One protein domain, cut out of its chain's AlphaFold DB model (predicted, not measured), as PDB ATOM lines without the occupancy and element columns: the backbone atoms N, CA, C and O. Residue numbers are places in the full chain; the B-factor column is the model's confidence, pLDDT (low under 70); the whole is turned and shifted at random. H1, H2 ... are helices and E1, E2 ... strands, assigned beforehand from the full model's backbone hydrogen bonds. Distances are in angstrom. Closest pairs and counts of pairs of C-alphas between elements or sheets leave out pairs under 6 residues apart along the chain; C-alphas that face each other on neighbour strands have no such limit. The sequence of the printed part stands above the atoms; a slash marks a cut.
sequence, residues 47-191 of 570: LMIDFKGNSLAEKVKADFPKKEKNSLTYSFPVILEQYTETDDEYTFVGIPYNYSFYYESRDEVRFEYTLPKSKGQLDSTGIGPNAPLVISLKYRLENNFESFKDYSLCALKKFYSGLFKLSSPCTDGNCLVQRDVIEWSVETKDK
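What this domain is: This is residues 47 to 191 of the 570 residues of an uncharacterized protein of Candidatus Dojkabacteria bacterium (UniProt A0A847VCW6). Look first for a strongly twisted sheet of seven strands that folds back on itself at the bend of E3 into a half-open barrel, with edge strand E5 coming near E9 and the short helix H1 packed on E3, E4 and E5. Toward one end of the longest axis lies the long helix H3, with E8 of a small parallel pair, E1 and E8, packed on it; the little helix H2 lies in the loop between E4 and E5. The printed part has 145 residues with, along the chain, E1 H1 E2 E3 E4 H2 E5 E6 E7 H3 E8 E9: three named helices and nine named strands, a mixed class. The large sheet is branched and mixed, its neighbours antiparallel but for E6 and E9. The whole is only just compact, close to loose, with a radius of gyration of the C-alphas of 17.5 A and spans of 54 by 36 by 25 A.

How they stand to each other: Begin at E1, residues 47 to 49, which is parallel to E8, residues 174 to 177; N 48 and O 175 are within hydrogen-bond range at 2.9 A. Next comes H1, residues 55 to 60, which is on the branched sheet at a height of 6.9 A, over none of its strands, but only just: two of its C-alphas fall on E3, residues 71 to 85. The closest C-alphas of H1 and E3 are those of Val 60 and Phe 76, 6.3 A apart. E2, residues 66 to 68, forms a hairpin with E3, where N 66 and O 73 are 2.8 A apart. E3 bends by 114 degrees at residue 81 and forms a second hairpin with E4, residues 89 to 96, with N 84 and O 91 2.9 A apart; E2, E3 and E4 are a meander, each strand the antiparallel neighbour of the one before. On the other side of E3 lies E7, residues 132 to 140, antiparallel, with N 76 and O 135 2.8 A apart. E5, residues 111 to 116, is antiparallel to E4, with N 92 and O 113 2.8 A apart. E9, residues 181 to 188, is antiparallel to E7, with N 136 and O 185 2.8 A apart. E6, residues 120 to 122, is parallel to E9 with no N and O within hydrogen-bond range; C-alphas 120 and 184 face each other at 4.9 A. H2, residues 99 to 102, is not on this sheet. H3, residues 145 to 164, is not on it either; its closest C-alpha to E8 is that of Cys 154, 5.7 A from that of Cys 175. In H1 and H3 every O i to N i+4 pair is within hydrogen-bond range; H2 is too short for such a pair.

Where its parts are: Find C-alpha 47 at (159.226, 141.712, 185.866), where E1 begins. From C-alpha 71 at (154.087, 143.246, 194.588), E3 runs 27.2 A to C-alpha 85. E4 covers 21.0 A, E5 16.6 A, and E7 26.6 A. H3 measures 28.5 A from Phe 145 to Phe 164. E9 covers 20.3 A and ends at C-alpha 188, (134.943, 131.241, 198.097).

The domain as a whole: The two C-alphas farthest apart are those of Thr 125 and Phe 164, at 55.4 A. The printed part has no cut, and no link is long; H2 to E5, E6 to E7 and H3 to E8 are short but not tight. The mean pLDDT of the printed part is 72.1, and 58 residues are under 70, among them residues 59 to 69, 96 to 106, 124 to 132 and 165 to 175.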
ATOM      1  N   LEU A  47     158.915 142.874 185.028       70.06
ATOM      2  CA  LEU A  47     159.226 141.712 185.866       70.06
ATOM      3  C   LEU A  47     157.959 140.869 186.041       70.06
ATOM      4  O   LEU A  47     156.934 141.397 186.466       70.06
ATOM      5  N   MET A  48     158.046 139.575 185.749       70.00
ATOM      6  CA  MET A  48     156.972 138.588 185.901       70.00
ATOM      7  C   MET A  48     157.482 137.393 186.700       70.00
ATOM      8  O   MET A  48     158.675 137.106 186.681       70.00
ATOM      9  N   ILE A  49     156.598 136.689 187.402       74.00
ATOM     10  CA  ILE A  49     156.998 135.514 188.176       74.00
ATOM     11  C   ILE A  49     157.191 134.310 187.258       74.00
ATOM     12  O   ILE A  49     156.328 133.982 186.449       74.00
ATOM     13  N   ASP A  50     158.341 133.656 187.394       78.69
ATOM     14  CA  ASP A  50     158.588 132.344 186.811       78.69
ATOM     15  C   ASP A  50     157.868 131.279 187.647       78.69
ATOM     16  O   ASP A  50     158.243 131.013 188.791       78.69
ATOM     17  N   PHE A  51     156.831 130.676 187.071       76.00
ATOM     18  CA  PHE A  51     156.028 129.639 187.716       76.00
ATOM     19  C   PHE A  51     156.558 128.223 187.529       76.00
ATOM     20  O   PHE A  51     155.895 127.273 187.938       76.00
ATOM     21  N   LYS A  52     157.730 128.044 186.918       74.94
ATOM     22  CA  LYS A  52     158.281 126.711 186.687       74.94
ATOM     23  C   LYS A  52     158.403 125.920 187.997       74.94
ATOM     24  O   LYS A  52     159.134 126.316 188.904       74.94
ATOM     25  N   GLY A  53     157.724 124.776 188.071       70.38
ATOM     26  CA  GLY A  53     157.656 123.923 189.258       70.38
ATOM     27  C   GLY A  53     156.536 124.272 190.246       70.38
ATOM     28  O   GLY A  53     156.451 123.639 191.296       70.38
ATOM     29  N   ASN A  54     155.677 125.250 189.944       80.19
ATOM     30  CA  ASN A  54     154.472 125.547 190.717       80.19
ATOM     31  C   ASN A  54     153.283 124.771 190.122       80.19
ATOM     32  O   ASN A  54     152.703 125.184 189.122       80.19
ATOM     33  N   SER A  55     152.909 123.655 190.757       80.19
ATOM     34  CA  SER A  55     151.839 122.756 190.292       80.19
ATOM     35  C   SER A  55     150.485 123.449 190.115       80.19
ATOM     36  O   SER A  55     149.761 123.128 189.173       80.19
ATOM     37  N   LEU A  56     150.149 124.412 190.979       79.75
ATOM     38  CA  LEU A  56     148.927 125.206 190.862       79.75
ATOM     39  C   LEU A  56     148.964 126.046 189.583       79.75
ATOM     40  O   LEU A  56     148.051 125.972 188.765       79.75
ATOM     41  N   ALA A  57     150.040 126.802 189.379       69.94
ATOM     42  CA  ALA A  57     150.167 127.689 188.230       69.94
ATOM     43  C   ALA A  57     150.341 126.944 186.898       69.94
ATOM     44  O   ALA A  57     149.853 127.414 185.874       69.94
ATOM     45  N   GLU A  58     150.974 125.770 186.903       70.12
ATOM     46  CA  GLU A  58     151.122 124.918 185.717       70.12
ATOM     47  C   GLU A  58     149.795 124.285 185.271       70.12
ATOM     48  O   GLU A  58     149.581 124.088 184.073       70.12
ATOM     49  N   LYS A  59     148.904 123.954 186.216       67.94
ATOM     50  CA  LYS A  59     147.629 123.276 185.927       67.94
ATOM     51  C   LYS A  59     146.461 124.232 185.744       67.94
ATOM     52  O   LYS A  59     145.686 124.063 184.811       67.94
ATOM     53  N   VAL A  60     146.332 125.216 186.627       57.69
ATOM     54  CA  VAL A  60     145.214 126.171 186.622       57.69
ATOM     55  C   VAL A  60     145.427 127.270 185.587       57.69
ATOM     56  O   VAL A  60     144.447 127.784 185.059       57.69
ATOM     57  N   LYS A  61     146.696 127.527 185.231       53.50
ATOM     58  CA  LYS A  61     147.174 128.693 184.480       53.50
ATOM     59  C   LYS A  61     146.843 129.985 185.232       53.50
ATOM     60  O   LYS A  61     145.708 130.245 185.605       53.50
ATOM     61  N   ALA A  62     147.876 130.766 185.534       41.97
ATOM     62  CA  ALA A  62     147.691 132.042 186.211       41.97
ATOM     63  C   ALA A  62     147.142 133.069 185.221       41.97
ATOM     64  O   ALA A  62     147.710 133.236 184.139       41.97
ATOM     65  N   ASP A  63     146.117 133.804 185.627       43.81
ATOM     66  CA  ASP A  63     145.737 135.021 184.927       43.81
ATOM     67  C   ASP A  63     146.786 136.132 185.150       43.81
ATOM     68  O   ASP A  63     147.647 136.029 186.034       43.81
ATOM     69  N   PHE A  64     146.746 137.208 184.348       43.81
ATOM     70  CA  PHE A  64     147.676 138.336 184.485       43.81
ATOM     71  C   PHE A  64     147.714 138.864 185.933       43.81
ATOM     72  O   PHE A  64     146.665 139.052 186.553       43.81
ATOM     73  N   PRO A  65     148.905 139.139 186.496       52.66
ATOM     74  CA  PRO A  65     149.007 139.559 187.881       52.66
ATOM     75  C   PRO A  65     148.496 140.981 188.084       52.66
ATOM     76  O   PRO A  65     148.858 141.902 187.349       52.66
ATOM     77  N   LYS A  66     147.789 141.208 189.189       56.34
ATOM     78  CA  LYS A  66     147.536 142.558 189.684       56.34
ATOM     79  C   LYS A  66     148.833 143.131 190.257       56.34
ATOM     80  O   LYS A  66     149.382 142.601 191.228       56.34
ATOM     81  N   LYS A  67     149.343 144.217 189.668       59.00
ATOM     82  CA  LYS A  67     150.533 144.917 190.168       59.00
ATOM     83  C   LYS A  67     150.139 145.981 191.187       59.00
ATOM     84  O   LYS A  67     149.491 146.965 190.854       59.00
ATOM     85  N   GLU A  68     150.615 145.833 192.416       59.59
ATOM     86  CA  GLU A  68     150.423 146.814 193.485       59.59
ATOM     87  C   GLU A  68     151.780 147.274 194.005       59.59
ATOM     88  O   GLU A  68     152.436 146.559 194.761       59.59
ATOM     89  N   LYS A  69     152.214 148.479 193.614       67.00
ATOM     90  CA  LYS A  69     153.510 149.076 193.997       67.00
ATOM     91  C   LYS A  69     154.694 148.115 193.772       67.00
ATOM     92  O   LYS A  69     155.232 148.052 192.673       67.00
ATOM     93  N   ASN A  70     155.064 147.368 194.815       71.81
ATOM     94  CA  ASN A  70     156.206 146.456 194.902       71.81
ATOM     95  C   ASN A  70     155.764 144.985 195.049       71.81
ATOM     96  O   ASN A  70     156.472 144.179 195.655       71.81
ATOM     97  N   SER A  71     154.575 144.625 194.574       76.56
ATOM     98  CA  SER A  71     154.087 143.246 194.588       76.56
ATOM     99  C   SER A  71     153.282 142.904 193.345       76.56
ATOM    100  O   SER A  71     152.679 143.780 192.725       76.56
ATOM    101  N   LEU A  72     153.283 141.615 193.012       71.81
ATOM    102  CA  LEU A  72     152.422 141.007 192.005       71.81
ATOM    103  C   LEU A  72     151.508 140.006 192.694       71.81
ATOM    104  O   LEU A  72     152.005 139.123 193.390       71.81
ATOM    105  N   THR A  73     150.207 140.124 192.479       74.31
ATOM    106  CA  THR A  73     149.223 139.162 192.976       74.31
ATOM    107  C   THR A  73     148.657 138.381 191.805       74.31
ATOM    108  O   THR A  73     148.119 138.983 190.884       74.31
ATOM    109  N   TYR A  74     148.781 137.059 191.847       66.12
ATOM    110  CA  TYR A  74     148.214 136.147 190.857       66.12
ATOM    111  C   TYR A  74     147.042 135.395 191.465       66.12
ATOM    112  O   TYR A  74     147.177 134.863 192.566       66.12
ATOM    113  N   SER A  75     145.934 135.323 190.737       68.69
ATOM    114  CA  SER A  75     144.716 134.642 191.173       68.69
ATOM    115  C   SER A  75     144.519 133.353 190.379       68.69
ATOM    116  O   SER A  75     144.686 133.336 189.162       68.69
ATOM    117  N   PHE A  76     144.176 132.276 191.081       69.00
ATOM    118  CA  PHE A  76     144.023 130.927 190.543       69.00
ATOM    119  C   PHE A  76     142.621 130.401 190.885       69.00
ATOM    120  O   PHE A  76     142.393 129.980 192.024       69.00
ATOM    121  N   PRO A  77     141.667 130.439 189.940       64.00
ATOM    122  CA  PRO A  77     140.319 129.923 190.155       64.00
ATOM    123  C   PRO A  77     140.289 128.390 190.075       64.00
ATOM    124  O   PRO A  77     140.677 127.786 189.071       64.00
ATOM    125  N   VAL A  78     139.796 127.736 191.125       68.88
ATOM    126  CA  VAL A  78     139.845 126.276 191.290       68.88
ATOM    127  C   VAL A  78     138.521 125.709 191.788       68.88
ATOM    128  O   VAL A  78     137.732 126.399 192.425       68.88
ATOM    129  N   ILE A  79     138.290 124.426 191.525       70.25
ATOM    130  CA  ILE A  79     137.285 123.627 192.230       70.25
ATOM    131  C   ILE A  79     138.030 122.771 193.245       70.25
ATOM    132  O   ILE A  79     138.904 121.974 192.883       70.25
ATOM    133  N   LEU A  80     137.690 122.950 194.518       79.25
ATOM    134  CA  LEU A  80     138.277 122.184 195.602       79.25
ATOM    135  C   LEU A  80     137.752 120.752 195.578       79.25
ATOM    136  O   LEU A  80     136.553 120.535 195.702       79.25
ATOM    137  N   GLU A  81     138.624 119.757 195.496       80.25
ATOM    138  CA  GLU A  81     138.211 118.359 195.663       80.25
ATOM    139  C   GLU A  81     138.420 117.896 197.098       80.25
ATOM    140  O   GLU A  81     137.547 117.262 197.692       80.25
ATOM    141  N   GLN A  82     139.574 118.244 197.660       85.50
ATOM    142  CA  GLN A  82     139.953 117.902 199.017       85.50
ATOM    143  C   GLN A  82     140.862 118.991 199.582       85.50
ATOM    144  O   GLN A  82     141.740 119.500 198.888       85.50
ATOM    145  N   TYR A  83     140.686 119.312 200.862       86.25
ATOM    146  CA  TYR A  83     141.671 120.077 201.614       86.25
ATOM    147  C   TYR A  83     142.112 119.281 202.838       86.25
ATOM    148  O   TYR A  83     141.319 118.561 203.452       86.25
ATOM    149  N   THR A  84     143.387 119.394 203.179       88.31
ATOM    150  CA  THR A  84     143.937 118.884 204.431       88.31
ATOM    151  C   THR A  84     144.621 120.020 205.174       88.31
ATOM    152  O   THR A  84     145.232 120.911 204.584       88.31
ATOM    153  N   GLU A  85     144.485 120.003 206.493       88.00
ATOM    154  CA  GLU A  85     145.061 121.002 207.382       88.00
ATOM    155  C   GLU A  85     146.019 120.315 208.354       88.00
ATOM    156  O   GLU A  85     145.677 119.315 208.987       88.00
ATOM    157  N   THR A  86     147.224 120.865 208.465       89.81
ATOM    158  CA  THR A  86     148.221 120.510 209.483       89.81
ATOM    159  C   THR A  86     148.495 121.718 210.374       89.81
ATOM    160  O   THR A  86     147.916 122.782 210.156       89.81
ATOM    161  N   ASP A  87     149.362 121.598 211.379       84.31
ATOM    162  CA  ASP A  87     149.690 122.728 212.261       84.31
ATOM    163  C   ASP A  87     150.333 123.902 211.499       84.31
ATOM    164  O   ASP A  87     150.052 125.060 211.811       84.31
ATOM    165  N   ASP A  88     151.117 123.611 210.457       89.31
ATOM    166  CA  ASP A  88     151.945 124.604 209.763       89.31
ATOM    167  C   ASP A  88     151.423 124.980 208.366       89.31
ATOM    168  O   ASP A  88     151.744 126.056 207.848       89.31
ATOM    169  N   GLU A  89     150.612 124.125 207.738       92.12
ATOM    170  CA  GLU A  89     150.286 124.227 206.310       92.12
ATOM    171  C   GLU A  89     148.850 123.779 205.987       92.12
ATOM    172  O   GLU A  89     148.268 122.933 206.675       92.12
ATOM    173  N   TYR A  90     148.306 124.330 204.900       90.00
ATOM    174  CA  TYR A  90     147.102 123.853 204.222       90.00
ATOM    175  C   TYR A  90     147.490 123.219 202.885       90.00
ATOM    176  O   TYR A  90     148.160 123.865 202.080       90.00
ATOM    177  N   THR A  91     147.039 121.998 202.606       91.00
ATOM    178  CA  THR A  91     147.237 121.354 201.302       91.00
ATOM    179  C   THR A  91     145.907 121.257 200.569       91.00
ATOM    180  O   THR A  91     144.923 120.730 201.088       91.00
ATOM    181  N   PHE A  92     145.891 121.781 199.350       88.88
ATOM    182  CA  PHE A  92     144.740 121.827 198.465       88.88
ATOM    183  C   PHE A  92     144.937 120.825 197.339       88.88
ATOM    184  O   PHE A  92     145.915 120.909 196.596       88.88
ATOM    185  N   VAL A  93     143.982 119.912 197.193       89.44
ATOM    186  CA  VAL A  93     143.824 119.085 196.001       89.44
ATOM    187  C   VAL A  93     142.608 119.594 195.257       89.44
ATOM    188  O   VAL A  93     141.500 119.655 195.797       89.44
ATOM    189  N   GLY A  94     142.818 119.979 194.012       84.88
ATOM    190  CA  GLY A  94     141.772 120.580 193.213       84.88
ATOM    191  C   GLY A  94     142.009 120.390 191.735       84.88
ATOM    192  O   GLY A  94     142.997 119.804 191.293       84.88
ATOM    193  N   ILE A  95     141.073 120.920 190.975       71.44
ATOM    194  CA  ILE A  95     141.160 121.040 189.527       71.44
ATOM    195  C   ILE A  95     140.958 122.510 189.157       71.44
ATOM    196  O   ILE A  95     140.343 123.254 189.926       71.44
ATOM    197  N   PRO A  96     141.455 122.954 187.995       61.84
ATOM    198  CA  PRO A  96     141.110 124.264 187.465       61.84
ATOM    199  C   PRO A  96     139.589 124.408 187.425       61.84
ATOM    200  O   PRO A  96     138.895 123.480 187.004       61.84
ATOM    201  N   TYR A  97     139.049 125.554 187.843       55.97
ATOM    202  CA  TYR A  97     137.593 125.752 187.824       55.97
ATOM    203  C   TYR A  97     137.012 125.521 186.421       55.97
ATOM    204  O   TYR A  97     135.909 125.017 186.242       55.97
ATOM    205  N   ASN A  98     137.801 125.851 185.407       47.78
ATOM    206  CA  ASN A  98     137.471 125.751 183.998       47.78
ATOM    207  C   ASN A  98     137.938 124.448 183.333       47.78
ATOM    208  O   ASN A  98     137.966 124.382 182.107       47.78
ATOM    209  N   TYR A  99     138.302 123.411 184.090       48.12
ATOM    210  CA  TYR A  99     138.936 122.217 183.524       48.12
ATOM    211  C   TYR A  99     138.147 121.574 182.369       48.12
ATOM    212  O   TYR A  99     138.743 121.123 181.393       48.12
ATOM    213  N   SER A 100     136.812 121.592 182.446       44.28
ATOM    214  CA  SER A 100     135.907 121.012 181.449       44.28
ATOM    215  C   SER A 100     135.974 121.687 180.078       44.28
ATOM    216  O   SER A 100     135.448 121.149 179.108       44.28
ATOM    217  N   PHE A 101     136.574 122.876 179.990       39.31
ATOM    218  CA  PHE A 101     136.771 123.586 178.729       39.31
ATOM    219  C   PHE A 101     138.053 123.166 178.004       39.31
ATOM    220  O   PHE A 101     138.116 123.309 176.789       39.31
ATOM    221  N   TYR A 102     139.057 122.653 178.719       38.69
ATOM    222  CA  TYR A 102     140.419 122.521 178.184       38.69
ATOM    223  C   TYR A 102     140.984 121.102 178.233       38.69
ATOM    224  O   TYR A 102     142.028 120.852 177.634       38.69
ATOM    225  N   TYR A 103     140.338 120.186 178.958       46.62
ATOM    226  CA  TYR A 103     140.884 118.861 179.226       46.62
ATOM    227  C   TYR A 103     139.810 117.786 179.097       46.62
ATOM    228  O   TYR A 103     138.683 117.954 179.563       46.62
ATOM    229  N   GLU A 104     140.175 116.669 178.467       45.44
ATOM    230  CA  GLU A 104     139.265 115.543 178.230       45.44
ATOM    231  C   GLU A 104     138.943 114.789 179.524       45.44
ATOM    232  O   GLU A 104     137.867 114.204 179.663       45.44
ATOM    233  N   SER A 105     139.865 114.827 180.490       56.19
ATOM    234  CA  SER A 105     139.738 114.125 181.760       56.19
ATOM    235  C   SER A 105     140.075 115.009 182.957       56.19
ATOM    236  O   SER A 105     141.067 115.734 182.991       56.19
ATOM    237  N   ARG A 106     139.254 114.865 184.000       63.34
ATOM    238  CA  ARG A 106     139.414 115.512 185.307       63.34
ATOM    239  C   ARG A 106     140.705 115.084 186.022       63.34
ATOM    240  O   ARG A 106     141.273 115.866 186.777       63.34
ATOM    241  N   ASP A 107     141.197 113.874 185.757       71.31
ATOM    242  CA  ASP A 107     142.416 113.355 186.391       71.31
ATOM    243  C   ASP A 107     143.705 113.953 185.797       71.31
ATOM    244  O   ASP A 107     144.722 114.026 186.482       71.31
ATOM    245  N   GLU A 108     143.680 114.438 184.552       67.44
ATOM    246  CA  GLU A 108     144.864 115.004 183.873       67.44
ATOM    247  C   GLU A 108     145.284 116.372 184.429       67.44
ATOM    248  O   GLU A 108     146.420 116.832 184.249       67.44
ATOM    249  N   VAL A 109     144.366 117.019 185.137       67.44
ATOM    250  CA  VAL A 109     144.446 118.412 185.586       67.44
ATOM    251  C   VAL A 109     144.407 118.594 187.077       67.44
ATOM    252  O   VAL A 109     144.557 119.718 187.557       67.44
ATOM    253  N   ARG A 110     144.238 117.495 187.808       81.00
ATOM    254  CA  ARG A 110     144.344 117.509 189.253       81.00
ATOM    255  C   ARG A 110     145.704 118.083 189.648       81.00
ATOM    256  O   ARG A 110     146.748 117.643 189.161       81.00
ATOM    257  N   PHE A 111     145.671 119.080 190.519       85.75
ATOM    258  CA  PHE A 111     146.847 119.648 191.156       85.75
ATOM    259  C   PHE A 111     146.796 119.368 192.655       85.75
ATOM    260  O   PHE A 111     145.727 119.222 193.246       85.75
ATOM    261  N   GLU A 112     147.977 119.334 193.255       91.62
ATOM    262  CA  GLU A 112     148.169 119.364 194.696       91.62
ATOM    263  C   GLU A 112     149.097 120.537 195.000       91.62
ATOM    264  O   GLU A 112     150.164 120.658 194.387       91.62
ATOM    265  N   TYR A 113     148.668 121.437 195.882       92.06
ATOM    266  CA  TYR A 113     149.415 122.643 196.218       92.06
ATOM    267  C   TYR A 113     149.335 122.956 197.707       92.06
ATOM    268  O   TYR A 113     148.264 122.890 198.310       92.06
ATOM    269  N   THR A 114     150.472 123.329 198.290       91.88
ATOM    270  CA  THR A 114     150.605 123.550 199.732       91.88
ATOM    271  C   THR A 114     150.843 125.024 200.041       91.88
ATOM    272  O   THR A 114     151.719 125.667 199.461       91.88
ATOM    273  N   LEU A 115     150.062 125.551 200.982       91.38
ATOM    274  CA  LEU A 115     150.057 126.936 201.430       91.38
ATOM    275  C   LEU A 115     150.465 127.024 202.911       91.38
ATOM    276  O   LEU A 115     149.760 126.503 203.776       91.38
ATOM    277  N   PRO A 116     151.572 127.707 203.249       90.62
ATOM    278  CA  PRO A 116     152.038 127.804 204.630       90.62
ATOM    279  C   PRO A 116     151.202 128.803 205.440       90.62
ATOM    280  O   PRO A 116     151.081 129.968 205.051       90.62
ATOM    281  N   LYS A 117     150.706 128.408 206.619       90.00
ATOM    282  CA  LYS A 117     149.876 129.257 207.504       90.00
ATOM    283  C   LYS A 117     150.565 130.540 207.961       90.00
ATOM    284  O   LYS A 117     149.915 131.526 208.287       90.00
ATOM    285  N   SER A 118     151.894 130.556 207.965       89.88
ATOM    286  CA  SER A 118     152.683 131.745 208.311       89.88
ATOM    287  C   SER A 118     152.516 132.912 207.330       89.88
ATOM    288  O   SER A 118     152.882 134.036 207.667       89.88
ATOM    289  N   LYS A 119     151.981 132.659 206.128       89.50
ATOM    290  CA  LYS A 119     151.849 133.646 205.046       89.50
ATOM    291  C   LYS A 119     150.397 133.986 204.697       89.50
ATOM    292  O   LYS A 119     150.170 134.785 203.803       89.50
ATOM    293  N   GLY A 120     149.411 133.402 205.365       86.44
ATOM    294  CA  GLY A 120     148.013 133.635 205.026       86.44
ATOM    295  C   GLY A 120     147.067 132.900 205.957       86.44
ATOM    296  O   GLY A 120     147.481 132.071 206.767       86.44
ATOM    297  N   GLN A 121     145.784 133.220 205.851       76.06
ATOM    298  CA  GLN A 121     144.726 132.541 206.587       76.06
ATOM    299  C   GLN A 121     143.654 132.062 205.616       76.06
ATOM    300  O   GLN A 121     143.368 132.712 204.613       76.06
ATOM    301  N   LEU A 122     143.086 130.903 205.935       79.31
ATOM    302  CA  LEU A 122     141.949 130.331 205.237       79.31
ATOM    303  C   LEU A 122     140.689 130.696 206.021       79.31
ATOM    304  O   LEU A 122     140.556 130.280 207.174       79.31
ATOM    305  N   ASP A 123     139.768 131.441 205.413       70.94
ATOM    306  CA  ASP A 123     138.403 131.494 205.931       70.94
ATOM    307  C   ASP A 123     137.704 130.194 205.524       70.94
ATOM    308  O   ASP A 123     137.326 130.003 204.374       70.94
ATOM    309  N   SER A 124     137.618 129.247 206.458       64.62
ATOM    310  CA  SER A 124     137.022 127.926 206.210       64.62
ATOM    311  C   SER A 124     135.491 127.949 206.192       64.62
ATOM    312  O   SER A 124     134.860 126.924 205.921       64.62
ATOM    313  N   THR A 125     134.877 129.101 206.469       61.97
ATOM    314  CA  THR A 125     133.425 129.248 206.517       61.97
ATOM    315  C   THR A 125     132.838 129.012 205.123       61.97
ATOM    316  O   THR A 125     133.054 129.795 204.209       61.97
ATOM    317  N   GLY A 126     132.100 127.912 204.945       57.06
ATOM    318  CA  GLY A 126     131.449 127.579 203.670       57.06
ATOM    319  C   GLY A 126     132.300 126.774 202.677       57.06
ATOM    320  O   GLY A 126     131.821 126.474 201.585       57.06
ATOM    321  N   ILE A 127     133.519 126.354 203.038       69.62
ATOM    322  CA  ILE A 127     134.363 125.534 202.155       69.62
ATOM    323  C   ILE A 127     133.962 124.053 202.258       69.62
ATOM    324  O   ILE A 127     134.317 123.351 203.204       69.62
ATOM    325  N   GLY A 128     133.210 123.574 201.264       62.88
ATOM    326  CA  GLY A 128     132.838 122.164 201.095       62.88
ATOM    327  C   GLY A 128     133.591 121.455 199.956       62.88
ATOM    328  O   GLY A 128     134.280 122.095 199.160       62.88
ATOM    329  N   PRO A 129     133.459 120.121 199.831       63.03
ATOM    330  CA  PRO A 129     133.918 119.396 198.648       63.03
ATOM    331  C   PRO A 129     133.202 119.909 197.392       63.03
ATOM    332  O   PRO A 129     131.987 120.094 197.401       63.03
ATOM    333  N   ASN A 130     133.945 120.082 196.304       65.00
ATOM    334  CA  ASN A 130     133.544 120.748 195.060       65.00
ATOM    335  C   ASN A 130     133.216 122.246 195.193       65.00
ATOM    336  O   ASN A 130     132.631 122.807 194.270       65.00
ATOM    337  N   ALA A 131     133.603 122.908 196.291       65.31
ATOM    338  CA  ALA A 131     133.430 124.351 196.403       65.31
ATOM    339  C   ALA A 131     134.322 125.089 195.388       65.31
ATOM    340  O   ALA A 131     135.509 124.759 195.254       65.31
ATOM    341  N   PRO A 132     133.782 126.094 194.687       64.69
ATOM    342  CA  PRO A 132     134.576 126.948 193.830       64.69
ATOM    343  C   PRO A 132     135.336 127.983 194.663       64.69
ATOM    344  O   PRO A 132     134.753 128.703 195.475       64.69
ATOM    345  N   LEU A 133     136.650 128.055 194.469       73.88
ATOM    346  CA  LEU A 133     137.553 128.916 195.231       73.88
ATOM    347  C   LEU A 133     138.440 129.743 194.301       73.88
ATOM    348  O   LEU A 133     138.752 129.329 193.185       73.88
ATOM    349  N   VAL A 134     138.935 130.869 194.805       77.75
ATOM    350  CA  VAL A 134     140.039 131.616 194.203       77.75
ATOM    351  C   VAL A 134     141.212 131.608 195.172       77.75
ATOM    352  O   VAL A 134     141.134 132.174 196.262       77.75
ATOM    353  N   ILE A 135     142.311 130.965 194.773       82.38
ATOM    354  CA  ILE A 135     143.577 131.001 195.509       82.38
ATOM    355  C   ILE A 135     144.391 132.172 194.964       82.38
ATOM    356  O   ILE A 135     144.753 132.172 193.794       82.38
ATOM    357  N   SER A 136     144.703 133.164 195.791       84.56
ATOM    358  CA  SER A 136     145.529 134.309 195.398       84.56
ATOM    359  C   SER A 136     146.922 134.199 196.006       84.56
ATOM    360  O   SER A 136     147.063 134.053 197.218       84.56
ATOM    361  N   LEU A 137     147.963 134.292 195.176       86.25
ATOM    362  CA  LEU A 137     149.368 134.264 195.581       86.25
ATOM    363  C   LEU A 137     150.016 135.623 195.319       86.25
ATOM    364  O   LEU A 137     150.119 136.066 194.174       86.25
ATOM    365  N   LYS A 138     150.504 136.270 196.375       87.50
ATOM    366  CA  LYS A 138     151.196 137.554 196.294       87.50
ATOM    367  C   LYS A 138     152.698 137.365 196.415       87.50
ATOM    368  O   LYS A 138     153.201 136.790 197.379       87.50
ATOM    369  N   TYR A 139     153.417 137.915 195.451       84.75
ATOM    370  CA  TYR A 139     154.866 137.874 195.332       84.75
ATOM    371  C   TYR A 139     155.445 139.262 195.540       84.75
ATOM    372  O   TYR A 139     154.879 140.268 195.105       84.75
ATOM    373  N   ARG A 140     156.608 139.331 196.186       81.50
ATOM    374  CA  ARG A 140     157.293 140.599 196.441       81.50
ATOM    375  C   ARG A 140     158.252 140.941 195.309       81.50
ATOM    376  O   ARG A 140     159.194 140.204 195.035       81.50
ATOM    377  N   LEU A 141     158.064 142.114 194.722       72.38
ATOM    378  CA  LEU A 141     159.018 142.778 193.842       72.38
ATOM    379  C   LEU A 141     159.667 143.929 194.616       72.38
ATOM    380  O   LEU A 141     159.317 145.094 194.447       72.38
ATOM    381  N   GLU A 142     160.579 143.620 195.538       66.88
ATOM    382  CA  GLU A 142     161.314 144.680 196.236       66.88
ATOM    383  C   GLU A 142     162.192 145.473 195.264       66.88
ATOM    384  O   GLU A 142     162.881 144.888 194.432       66.88
ATOM    385  N   ASN A 143     162.273 146.793 195.449       65.31
ATOM    386  CA  ASN A 143     163.287 147.647 194.817       65.31
ATOM    387  C   ASN A 143     164.651 147.490 195.515       65.31
ATOM    388  O   ASN A 143     165.238 148.461 195.996       65.31
ATOM    389  N   ASN A 144     165.125 146.251 195.624       74.06
ATOM    390  CA  ASN A 144     166.407 145.896 196.215       74.06
ATOM    391  C   ASN A 144     167.457 145.608 195.119       74.06
ATOM    392  O   ASN A 144     167.182 145.678 193.918       74.06
ATOM    393  N   PHE A 145     168.694 145.321 195.530       78.19
ATOM    394  CA  PHE A 145     169.795 145.069 194.594       78.19
ATOM    395  C   PHE A 145     169.570 143.823 193.720       78.19
ATOM    396  O   PHE A 145     170.039 143.782 192.585       78.19
ATOM    397  N   GLU A 146     168.845 142.828 194.227       79.81
ATOM    398  CA  GLU A 146     168.538 141.595 193.503       79.81
ATOM    399  C   GLU A 146     167.584 141.860 192.336       79.81
ATOM    400  O   GLU A 146     167.915 141.542 191.196       79.81
ATOM    401  N   SER A 147     166.482 142.575 192.573       76.19
ATOM    402  CA  SER A 147     165.583 143.004 191.495       76.19
ATOM    403  C   SER A 147     166.271 143.931 190.497       76.19
ATOM    404  O   SER A 147     166.051 143.799 189.297       76.19
ATOM    405  N   PHE A 148     167.162 144.819 190.955       84.56
ATOM    406  CA  PHE A 148     167.966 145.651 190.054       84.56
ATOM    407  C   PHE A 148     168.888 144.821 189.158       84.56
ATOM    408  O   PHE A 148     169.027 145.118 187.970       84.56
ATOM    409  N   LYS A 149     169.513 143.777 189.704       86.56
ATOM    410  CA  LYS A 149     170.368 142.866 188.944       86.56
ATOM    411  C   LYS A 149     169.557 142.087 187.907       86.56
ATOM    412  O   LYS A 149     169.966 142.055 186.747       86.56
ATOM    413  N   ASP A 150     168.427 141.506 188.305       83.00
ATOM    414  CA  ASP A 150     167.542 140.748 187.411       83.00
ATOM    415  C   ASP A 150     167.042 141.636 186.268       83.00
ATOM    416  O   ASP A 150     167.211 141.312 185.089       83.00
ATOM    417  N   TYR A 151     166.552 142.826 186.618       82.31
ATOM    418  CA  TYR A 151     166.115 143.839 185.670       82.31
ATOM    419  C   TYR A 151     167.235 144.247 184.703       82.31
ATOM    420  O   TYR A 151     167.046 144.226 183.489       82.31
ATOM    421  N   SER A 152     168.427 144.572 185.216       86.69
ATOM    422  CA  SER A 152     169.569 145.011 184.400       86.69
ATOM    423  C   SER A 152     170.046 143.927 183.431       86.69
ATOM    424  O   SER A 152     170.488 144.233 182.324       86.69
ATOM    425  N   LEU A 153     169.973 142.654 183.828       87.44
ATOM    426  CA  LEU A 153     170.296 141.527 182.955       87.44
ATOM    427  C   LEU A 153     169.223 141.331 181.882       87.44
ATOM    428  O   LEU A 153     169.559 141.111 180.718       87.44
ATOM    429  N   CYS A 154     167.947 141.433 182.245       79.88
ATOM    430  CA  CYS A 154     166.837 141.317 181.306       79.88
ATOM    431  C   CYS A 154     166.803 142.459 180.292       79.88
ATOM    432  O   CYS A 154     166.660 142.206 179.100       79.88
ATOM    433  N   ALA A 155     167.035 143.694 180.728       79.94
ATOM    434  CA  ALA A 155     167.178 144.833 179.836       79.94
ATOM    435  C   ALA A 155     168.331 144.606 178.834       79.94
ATOM    436  O   ALA A 155     168.194 144.919 177.651       79.94
ATOM    437  N   LEU A 156     169.440 143.986 179.260       82.38
ATOM    438  CA  LEU A 156     170.591 143.747 178.384       82.38
ATOM    439  C   LEU A 156     170.257 142.664 177.358       82.38
ATOM    440  O   LEU A 156     170.599 142.792 176.183       82.38
ATOM    441  N   LYS A 157     169.547 141.618 177.801       78.38
ATOM    442  CA  LYS A 157     169.003 140.574 176.928       78.38
ATOM    443  C   LYS A 157     168.014 141.150 175.919       78.38
ATOM    444  O   LYS A 157     168.113 140.783 174.754       78.38
ATOM    445  N   LYS A 158     167.123 142.064 176.319       72.44
ATOM    446  CA  LYS A 158     166.191 142.754 175.414       72.44
ATOM    447  C   LYS A 158     166.940 143.566 174.362       72.44
ATOM    448  O   LYS A 158     166.716 143.378 173.172       72.44
ATOM    449  N   PHE A 159     167.898 144.389 174.791       76.50
ATOM    450  CA  PHE A 159     168.727 145.198 173.893       76.50
ATOM    451  C   PHE A 159     169.490 144.336 172.877       76.50
ATOM    452  O   PHE A 159     169.462 144.601 171.675       76.50
ATOM    453  N   TYR A 160     170.135 143.263 173.345       77.00
ATOM    454  CA  TYR A 160     170.856 142.330 172.482       77.00
ATOM    455  C   TYR A 160     169.911 141.588 171.527       77.00
ATOM    456  O   TYR A 160     170.160 141.530 170.326       77.00
ATOM    457  N   SER A 161     168.795 141.062 172.029       68.88
ATOM    458  CA  SER A 161     167.845 140.298 171.211       68.88
ATOM    459  C   SER A 161     167.164 141.171 170.158       68.88
ATOM    460  O   SER A 161     166.975 140.711 169.036       68.88
ATOM    461  N   GLY A 162     166.899 142.446 170.464       66.25
ATOM    462  CA  GLY A 162     166.413 143.433 169.500       66.25
ATOM    463  C   GLY A 162     167.427 143.746 168.392       66.25
ATOM    464  O   GLY A 162     167.059 143.785 167.221       66.25
ATOM    465  N   LEU A 163     168.717 143.889 168.729       75.44
ATOM    466  CA  LEU A 163     169.786 144.106 167.739       75.44
ATOM    467  C   LEU A 163     169.949 142.930 166.764       75.44
ATOM    468  O   LEU A 163     170.258 143.145 165.591       75.44
ATOM    469  N   PHE A 164     169.748 141.699 167.239       73.44
ATOM    470  CA  PHE A 164     169.950 140.477 166.455       73.44
ATOM    471  C   PHE A 164     168.648 139.807 165.987       73.44
ATOM    472  O   PHE A 164     168.713 138.738 165.382       73.44
ATOM    473  N   LYS A 165     167.485 140.429 166.227       65.69
ATOM    474  CA  LYS A 165     166.145 139.898 165.905       65.69
ATOM    475  C   LYS A 165     165.922 138.462 166.410       65.69
ATOM    476  O   LYS A 165     165.369 137.625 165.702       65.69
ATOM    477  N   LEU A 166     166.387 138.165 167.621       63.38
ATOM    478  CA  LEU A 166     166.208 136.857 168.258       63.38
ATOM    479  C   LEU A 166     164.840 136.811 168.955       63.38
ATOM    480  O   LEU A 166     164.525 137.733 169.702       63.38
ATOM    481  N   SER A 167     164.040 135.756 168.761       50.81
ATOM    482  CA  SER A 167     162.778 135.575 169.496       50.81
ATOM    483  C   SER A 167     163.044 134.955 170.871       50.81
ATOM    484  O   SER A 167     163.589 133.855 170.970       50.81
ATOM    485  N   SER A 168     162.676 135.658 171.939       55.00
ATOM    486  CA  SER A 168     162.743 135.163 173.316       55.00
ATOM    487  C   SER A 168     161.796 135.975 174.207       55.00
ATOM    488  O   SER A 168     161.551 137.133 173.874       55.00
ATOM    489  N   PRO A 169     161.368 135.463 175.378       44.38
ATOM    490  CA  PRO A 169     160.537 136.229 176.318       44.38
ATOM    491  C   PRO A 169     161.129 137.603 176.680       44.38
ATOM    492  O   PRO A 169     160.411 138.577 176.887       44.38
ATOM    493  N   CYS A 170     162.465 137.711 176.689       47.19
ATOM    494  CA  CYS A 170     163.169 138.962 176.962       47.19
ATOM    495  C   CYS A 170     163.128 139.963 175.796       47.19
ATOM    496  O   CYS A 170     163.283 141.158 176.035       47.19
ATOM    497  N   THR A 171     162.955 139.509 174.553       50.19
ATOM    498  CA  THR A 171     162.811 140.378 173.369       50.19
ATOM    499  C   THR A 171     161.542 141.221 173.479       50.19
ATOM    500  O   THR A 171     161.562 142.410 173.162       50.19
ATOM    501  N   ASP A 172     160.500 140.628 174.055       46.53
ATOM    502  CA  ASP A 172     159.157 141.199 174.163       46.53
ATOM    503  C   ASP A 172     158.961 142.020 175.447       46.53
ATOM    504  O   ASP A 172     157.871 142.485 175.739       46.53
ATOM    505  N   GLY A 173     160.025 142.237 176.230       52.25
ATOM    506  CA  GLY A 173     159.948 143.011 177.470       52.25
ATOM    507  C   GLY A 173     159.680 142.204 178.730       52.25
ATOM    508  O   GLY A 173     159.828 142.773 179.804       52.25
ATOM    509  N   ASN A 174     159.402 140.902 178.649       59.69
ATOM    510  CA  ASN A 174     159.060 140.098 179.820       59.69
ATOM    511  C   ASN A 174     160.304 139.464 180.459       59.69
ATOM    512  O   ASN A 174     161.064 138.704 179.853       59.69
ATOM    513  N   CYS A 175     160.527 139.795 181.726       68.25
ATOM    514  CA  CYS A 175     161.618 139.293 182.541       68.25
ATOM    515  C   CYS A 175     161.063 138.352 183.606       68.25
ATOM    516  O   CYS A 175     160.577 138.792 184.648       68.25
ATOM    517  N   LEU A 176     161.150 137.053 183.331       73.75
ATOM    518  CA  LEU A 176     160.777 136.013 184.280       73.75
ATOM    519  C   LEU A 176     161.784 135.983 185.435       73.75
ATOM    520  O   LEU A 176     162.989 135.818 185.222       73.75
ATOM    521  N   VAL A 177     161.281 136.150 186.653       77.44
ATOM    522  CA  VAL A 177     162.051 136.135 187.894       77.44
ATOM    523  C   VAL A 177     161.436 135.170 188.890       77.44
ATOM    524  O   VAL A 177     160.221 135.059 189.016       77.44
ATOM    525  N   GLN A 178     162.284 134.495 189.654       82.56
ATOM    526  CA  GLN A 178     161.829 133.649 190.751       82.56
ATOM    527  C   GLN A 178     161.679 134.502 192.006       82.56
ATOM    528  O   GLN A 178     162.610 135.214 192.395       82.56
ATOM    529  N   ARG A 179     160.499 134.465 192.626       82.75
ATOM    530  CA  ARG A 179     160.223 135.109 193.914       82.75
ATOM    531  C   ARG A 179     159.381 134.181 194.768       82.75
ATOM    532  O   ARG A 179     158.541 133.449 194.252       82.75
ATOM    533  N   ASP A 180     159.571 134.280 196.074       84.00
ATOM    534  CA  ASP A 180     158.735 133.563 197.023       84.00
ATOM    535  C   ASP A 180     157.376 134.249 197.177       84.00
ATOM    536  O   ASP A 180     157.268 135.483 197.183       84.00
ATOM    537  N   VAL A 181     156.342 133.431 197.377       86.06
ATOM    538  CA  VAL A 181     155.045 133.899 197.875       86.06
ATOM    539  C   VAL A 181     155.284 134.539 199.241       86.06
ATOM    540  O   VAL A 181     155.899 133.917 200.111       86.06
ATOM    541  N   ILE A 182     154.829 135.774 199.433       89.06
ATOM    542  CA  ILE A 182     154.900 136.488 200.716       89.06
ATOM    543  C   ILE A 182     153.579 136.476 201.463       89.06
ATOM    544  O   ILE A 182     153.577 136.541 202.688       89.06
ATOM    545  N   GLU A 183     152.483 136.399 200.724       90.88
ATOM    546  CA  GLU A 183     151.137 136.427 201.259       90.88
ATOM    547  C   GLU A 183     150.235 135.611 200.337       90.88
ATOM    548  O   GLU A 183     150.435 135.615 199.117       90.88
ATOM    549  N   TRP A 184     149.272 134.898 200.901       91.31
ATOM    550  CA  TRP A 184     148.235 134.230 200.126       91.31
ATOM    551  C   TRP A 184     146.870 134.399 200.789       91.31
ATOM    552  O   TRP A 184     146.773 134.544 202.009       91.31
ATOM    553  N   SER A 185     145.821 134.359 199.975       86.88
ATOM    554  CA  SER A 185     144.432 134.307 200.432       86.88
ATOM    555  C   SER A 185     143.660 133.258 199.644       86.88
ATOM    556  O   SER A 185     144.007 132.933 198.506       86.88
ATOM    557  N   VAL A 186     142.629 132.700 200.268       83.19
ATOM    558  CA  VAL A 186     141.680 131.796 199.620       83.19
ATOM    559  C   VAL A 186     140.292 132.334 199.905       83.19
ATOM    560  O   VAL A 186     139.941 132.544 201.065       83.19
ATOM    561  N   GLU A 187     139.529 132.573 198.848       75.56
ATOM    562  CA  GLU A 187     138.171 133.102 198.935       75.56
ATOM    563  C   GLU A 187     137.214 132.139 198.233       75.56
ATOM    564  O   GLU A 187     137.547 131.594 197.178       75.56
ATOM    565  N   THR A 188     136.035 131.905 198.814       69.12
ATOM    566  CA  THR A 188     134.943 131.241 198.097       69.12
ATOM    567  C   THR A 188     134.481 132.141 196.966       69.12
ATOM    568  O   THR A 188     134.302 133.346 197.148       69.12
ATOM    569  N   LYS A 189     134.278 131.535 195.799       56.94
ATOM    570  CA  LYS A 189     133.781 132.212 194.604       56.94
ATOM    571  C   LYS A 189     132.385 132.828 194.844       56.94
ATOM    572  O   LYS A 189     132.087 133.923 194.381       56.94
ATOM    573  N   ASP A 190     131.595 132.200 195.718       51.62
ATOM    574  CA  ASP A 190     130.284 132.671 196.184       51.62
ATOM    575  C   ASP A 190     130.360 133.806 197.221       51.62
ATOM    576  O   ASP A 190     129.793 133.717 198.311       51.62
ATOM    577  N   LYS A 191     131.031 134.918 196.912       43.91
ATOM    578  CA  LYS A 191     130.694 136.169 197.606       43.91
ATOM    579  C   LYS A 191     129.355 136.667 197.060       43.91
ATOM    580  O   LYS A 191     129.323 137.370 196.057       43.91
TER     581      LYS A 191